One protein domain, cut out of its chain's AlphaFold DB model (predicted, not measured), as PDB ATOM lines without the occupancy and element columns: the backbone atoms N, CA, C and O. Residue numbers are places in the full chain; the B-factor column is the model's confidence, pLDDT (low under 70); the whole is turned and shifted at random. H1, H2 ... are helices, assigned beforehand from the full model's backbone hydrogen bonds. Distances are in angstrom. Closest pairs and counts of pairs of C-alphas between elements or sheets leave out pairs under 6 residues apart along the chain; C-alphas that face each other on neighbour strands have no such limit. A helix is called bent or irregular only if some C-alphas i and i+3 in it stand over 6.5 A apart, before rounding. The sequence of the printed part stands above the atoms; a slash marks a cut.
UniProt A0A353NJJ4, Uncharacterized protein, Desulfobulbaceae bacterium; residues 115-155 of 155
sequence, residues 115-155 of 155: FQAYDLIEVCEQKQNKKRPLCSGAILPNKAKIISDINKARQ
ATOM      1  N   PHE A 115     491.145 708.326 521.307       50.81
ATOM      2  CA  PHE A 115     491.644 709.335 522.237       50.81
ATOM      3  C   PHE A 115     493.179 709.408 522.252       50.81
ATOM      4  O   PHE A 115     493.758 710.484 522.159       50.81
ATOM      5  N   GLN A 116     493.838 708.249 522.265       63.22
ATOM      6  CA  GLN A 116     495.298 708.145 522.282       63.22
ATOM      7  C   GLN A 116     495.917 708.643 520.977       63.22
ATOM      8  O   GLN A 116     497.007 709.205 520.986       63.22
ATOM      9  N   ALA A 117     495.225 708.455 519.855       65.81
ATOM     10  CA  ALA A 117     495.699 708.920 518.562       65.81
ATOM     11  C   ALA A 117     495.702 710.453 518.447       65.81
ATOM     12  O   ALA A 117     496.645 711.003 517.880       65.81
ATOM     13  N   TYR A 118     494.700 711.150 519.004       68.81
ATOM     14  CA  TYR A 118     494.688 712.619 519.034       68.81
ATOM     15  C   TYR A 118     495.820 713.179 519.899       68.81
ATOM     16  O   TYR A 118     496.570 714.029 519.420       68.81
ATOM     17  N   ASP A 119     496.009 712.636 521.105       72.25
ATOM     18  CA  ASP A 119     497.101 713.041 521.998       72.25
ATOM     19  C   ASP A 119     498.473 712.814 521.341       72.25
ATOM     20  O   ASP A 119     499.378 713.645 521.424       72.25
ATOM     21  N   LEU A 120     498.638 711.691 520.635       72.31
ATOM     22  CA  LEU A 120     499.882 711.365 519.940       72.31
ATOM     23  C   LEU A 120     500.161 712.328 518.776       72.31
ATOM     24  O   LEU A 120     501.311 712.717 518.559       72.31
ATOM     25  N   ILE A 121     499.121 712.727 518.038       80.12
ATOM     26  CA  ILE A 121     499.220 713.740 516.982       80.12
ATOM     27  C   ILE A 121     499.645 715.081 517.587       80.12
ATOM     28  O   ILE A 121     500.603 715.678 517.098       80.12
ATOM     29  N   GLU A 122     499.000 715.522 518.668       80.62
ATOM     30  CA  GLU A 122     499.300 716.794 519.332       80.62
ATOM     31  C   GLU A 122     500.748 716.839 519.845       80.62
ATOM     32  O   GLU A 122     501.493 717.786 519.574       80.62
ATOM     33  N   VAL A 123     501.204 715.765 520.497       79.75
ATOM     34  CA  VAL A 123     502.597 715.621 520.945       79.75
ATOM     35  C   VAL A 123     503.566 715.676 519.766       79.75
ATOM     36  O   VAL A 123     504.627 716.299 519.878       79.75
ATOM     37  N   CYS A 124     503.222 715.058 518.635       79.69
ATOM     38  CA  CYS A 124     504.055 715.054 517.437       79.69
ATOM     39  C   CYS A 124     504.093 716.402 516.700       79.69
ATOM     40  O   CYS A 124     505.079 716.686 516.015       79.69
ATOM     41  N   GLU A 125     503.082 717.260 516.851       84.75
ATOM     42  CA  GLU A 125     503.060 718.599 516.250       84.75
ATOM     43  C   GLU A 125     503.952 719.612 516.977       84.75
ATOM     44  O   GLU A 125     504.370 720.614 516.379       84.75
ATOM     45  N   GLN A 126     504.333 719.332 518.225       86.19
ATOM     46  CA  GLN A 126     505.280 720.158 518.968       86.19
ATOM     47  C   GLN A 126     506.645 720.219 518.257       86.19
ATOM     48  O   GLN A 126     507.201 719.200 517.837       86.19
ATOM     49  N   LYS A 127     507.242 721.422 518.166       75.69
ATOM     50  CA  LYS A 127     508.521 721.669 517.456       75.69
ATOM     51  C   LYS A 127     509.648 720.709 517.863       75.69
ATOM     52  O   LYS A 127     510.430 720.297 517.012       75.69
ATOM     53  N   GLN A 128     509.701 720.339 519.140       76.94
ATOM     54  CA  GLN A 128     510.692 719.422 519.713       76.94
ATOM     55  C   GLN A 128     510.527 717.958 519.270       76.94
ATOM     56  O   GLN A 128     511.495 717.200 519.255       76.94
ATOM     57  N   ASN A 129     509.320 717.560 518.866       68.06
ATOM     58  CA  ASN A 129     508.985 716.177 518.533       68.06
ATOM     59  C   ASN A 129     508.809 715.947 517.031       68.06
ATOM     60  O   ASN A 129     508.932 714.809 516.587       68.06
ATOM     61  N   LYS A 130     508.635 717.007 516.230       74.44
ATOM     62  CA  LYS A 130     508.484 716.920 514.766       74.44
ATOM     63  C   LYS A 130     509.575 716.123 514.054       74.44
ATOM     64  O   LYS A 130     509.290 715.506 513.038       74.44
ATOM     65  N   LYS A 131     510.815 716.144 514.560       78.25
ATOM     66  CA  LYS A 131     511.955 715.412 513.972       78.25
ATOM     67  C   LYS A 131     512.124 713.992 514.517       78.25
ATOM     68  O   LYS A 131     513.014 713.276 514.067       78.25
ATOM     69  N   ARG A 132     511.322 713.581 515.506       75.94
ATOM     70  CA  ARG A 132     511.408 712.224 516.051       75.94
ATOM     71  C   ARG A 132     510.940 711.233 514.982       75.94
ATOM     72  O   ARG A 132     509.871 711.464 514.423       75.94
ATOM     73  N   PRO A 133     511.655 710.118 514.753       73.62
ATOM     74  CA  PRO A 133     511.350 709.170 513.676       73.62
ATOM     75  C   PRO A 133     509.898 708.674 513.657       73.62
ATOM     76  O   PRO A 133     509.306 708.536 512.592       73.62
ATOM     77  N   LEU A 134     509.297 708.472 514.835       72.94
ATOM     78  CA  LEU A 134     507.889 708.094 514.970       72.94
ATOM     79  C   LEU A 134     506.948 709.198 514.451       72.94
ATOM     80  O   LEU A 134     506.035 708.934 513.672       72.94
ATOM     81  N   CYS A 135     507.205 710.447 514.837       75.06
ATOM     82  CA  CYS A 135     506.396 711.594 514.438       75.06
ATOM     83  C   CYS A 135     506.591 711.949 512.961       75.06
ATOM     84  O   CYS A 135     505.607 712.100 512.246       75.06
ATOM     85  N   SER A 136     507.835 712.031 512.484       77.06
ATOM     86  CA  SER A 136     508.146 712.407 511.100       77.06
ATOM     87  C   SER A 136     507.875 711.300 510.084       77.06
ATOM     88  O   SER A 136     507.622 711.605 508.926       77.06
ATOM     89  N   GLY A 137     507.975 710.031 510.488       70.69
ATOM     90  CA  GLY A 137     507.893 708.887 509.578       70.69
ATOM     91  C   GLY A 137     506.544 708.178 509.567       70.69
ATOM     92  O   GLY A 137     506.195 707.580 508.555       70.69
ATOM     93  N   ALA A 138     505.782 708.240 510.662       73.25
ATOM     94  CA  ALA A 138     504.591 707.407 510.809       73.25
ATOM     95  C   ALA A 138     503.334 708.188 511.211       73.25
ATOM     96  O   ALA A 138     502.278 707.952 510.632       73.25
ATOM     97  N   ILE A 139     503.434 709.139 512.145       77.62
ATOM     98  CA  ILE A 139     502.253 709.828 512.691       77.62
ATOM     99  C   ILE A 139     501.863 711.064 511.874       77.62
ATOM    100  O   ILE A 139     500.740 711.141 511.383       77.62
ATOM    101  N   LEU A 140     502.773 712.024 511.678       81.44
ATOM    102  CA  LEU A 140     502.455 713.276 510.979       81.44
ATOM    103  C   LEU A 140     502.100 713.070 509.495       81.44
ATOM    104  O   LEU A 140     501.109 713.660 509.061       81.44
ATOM    105  N   PRO A 141     502.810 712.222 508.718       83.62
ATOM    106  CA  PRO A 141     502.452 711.976 507.319       83.62
ATOM    107  C   PRO A 141     501.086 711.297 507.146       83.62
ATOM    108  O   PRO A 141     500.423 711.505 506.135       83.62
ATOM    109  N   ASN A 142     500.643 710.516 508.139       78.06
ATOM    110  CA  ASN A 142     499.379 709.773 508.094       78.06
ATOM    111  C   ASN A 142     498.259 710.422 508.923       78.06
ATOM    112  O   ASN A 142     497.181 709.839 509.044       78.06
ATOM    113  N   LYS A 143     498.467 711.635 509.461       82.31
ATOM    114  CA  LYS A 143     497.528 712.338 510.355       82.31
ATOM    115  C   LYS A 143     496.090 712.342 509.826       82.31
ATOM    116  O   LYS A 143     495.165 712.004 510.556       82.31
ATOM    117  N   ALA A 144     495.897 712.701 508.555       78.19
ATOM    118  CA  ALA A 144     494.566 712.786 507.949       78.19
ATOM    119  C   ALA A 144     493.857 711.423 507.884       78.19
ATOM    120  O   ALA A 144     492.659 711.335 508.147       78.19
ATOM    121  N   LYS A 145     494.605 710.354 507.581       77.88
ATOM    122  CA  LYS A 145     494.084 708.986 507.547       77.88
ATOM    123  C   LYS A 145     493.720 708.505 508.953       77.88
ATOM    124  O   LYS A 145     492.604 708.046 509.150       77.88
ATOM    125  N   ILE A 146     494.601 708.721 509.931       73.00
ATOM    126  CA  ILE A 146     494.370 708.364 511.339       73.00
ATOM    127  C   ILE A 146     493.094 709.039 511.868       73.00
ATOM    128  O   ILE A 146     492.245 708.380 512.456       73.00
ATOM    129  N   ILE A 147     492.907 710.337 511.606       76.94
ATOM    130  CA  ILE A 147     491.693 711.069 512.012       76.94
ATOM    131  C   ILE A 147     490.442 710.527 511.300       76.94
ATOM    132  O   ILE A 147     489.383 710.409 511.916       76.94
ATOM    133  N   SER A 148     490.550 710.187 510.014       78.25
ATOM    134  CA  SER A 148     489.446 709.608 509.237       78.25
ATOM    135  C   SER A 148     489.011 708.244 509.780       78.25
ATOM    136  O   SER A 148     487.819 708.018 509.992       78.25
ATOM    137  N   ASP A 149     489.969 707.365 510.075       69.88
ATOM    138  CA  ASP A 149     489.709 706.021 510.598       69.88
ATOM    139  C   ASP A 149     489.068 706.085 511.996       69.88
ATOM    140  O   ASP A 149     488.139 705.336 512.294       69.88
ATOM    141  N   ILE A 150     489.466 707.061 512.817       70.00
ATOM    142  CA  ILE A 150     488.833 707.353 514.110       70.00
ATOM    143  C   ILE A 150     487.384 707.805 513.952       70.00
ATOM    144  O   ILE A 150     486.511 707.337 514.682       70.00
ATOM    145  N   ASN A 151     487.121 708.726 513.025       73.62
ATOM    146  CA  ASN A 151     485.771 709.231 512.800       73.62
ATOM    147  C   ASN A 151     484.844 708.132 512.268       73.62
ATOM    148  O   ASN A 151     483.688 708.079 512.675       73.62
ATOM    149  N   LYS A 152     485.358 707.231 511.421       73.81
ATOM    150  CA  LYS A 152     484.625 706.042 510.967       73.81
ATOM    151  C   LYS A 152     484.347 705.058 512.098       73.81
ATOM    152  O   LYS A 152     483.247 704.542 512.165       73.81
ATOM    153  N   ALA A 153     485.306 704.824 512.992       64.88
ATOM    154  CA  ALA A 153     485.122 703.931 514.138       64.88
ATOM    155  C   ALA A 153     484.141 704.472 515.200       64.88
ATOM    156  O   ALA A 153     483.758 703.738 516.107       64.88
ATOM    157  N   ARG A 154     483.771 705.759 515.127       60.41
ATOM    158  CA  ARG A 154     482.788 706.403 516.012       60.41
ATOM    159  C   ARG A 154     481.359 706.417 515.452       60.41
ATOM    160  O   ARG A 154     480.460 706.785 516.205       60.41
ATOM    161  N   GLN A 155     481.168 706.095 514.171       53.91
ATOM    162  CA  GLN A 155     479.850 705.914 513.544       53.91
ATOM    163  C   GLN A 155     479.380 704.472 513.712       53.91
ATOM    164  O   GLN A 155     478.155 704.296 513.876       53.91
TER     165      GLN A 155
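This is residues 115 to 155 of the 155 residues of an uncharacterized protein of Desulfobulbaceae bacterium (UniProt A0A353NJJ4). H1 runs one way, and the chain then folds back through H2 and H3, which follow each other roughly end to end along it, making a narrow rod. The printed part has 41 residues with three named helices, H1, H2, H3, and no named strand: all helix. It is only just compact, close to loose, with a radius of gyration of the C-alphas of 10.5 A and spans of 34 by 15 by 11 A.

Find C-alpha 115 at (491.644, 709.335, 522.237); from there H1 runs 15.9 A to residue 125. H2 is residues 133 to 139, only just irregular: C-alphas 136 and 139 are 6.6 A apart. H3, residues 143 to 153, runs 15.5 A to C-alpha 153 at (485.122, 703.931, 514.138).

H1 and H2 form a helical hairpin and touch, at a steep tilt of 44 degrees, opposite ways; look at their closest C-alphas, Cys 124 and Cys 135, 5.1 A apart. H1 and H3 touch at a shallow tilt of 10 degrees, opposite ways; their closest C-alphas, Ile 121 and Lys 143, are 7.0 A apart. H2 and H3 meet only through their link. Every O i to N i+4 pair is within hydrogen-bond range in H1 and H3, and 2 of 3 in H2.

The C-alphas farthest apart, Gln 128 and Gln 155, are 34.2 A apart. The printed part has no cut; the link H1 to H2 is short, H2 to H3 tight. Look for pLDDT under 70 at residues 115 to 118, 129, 149 and 153 to 155.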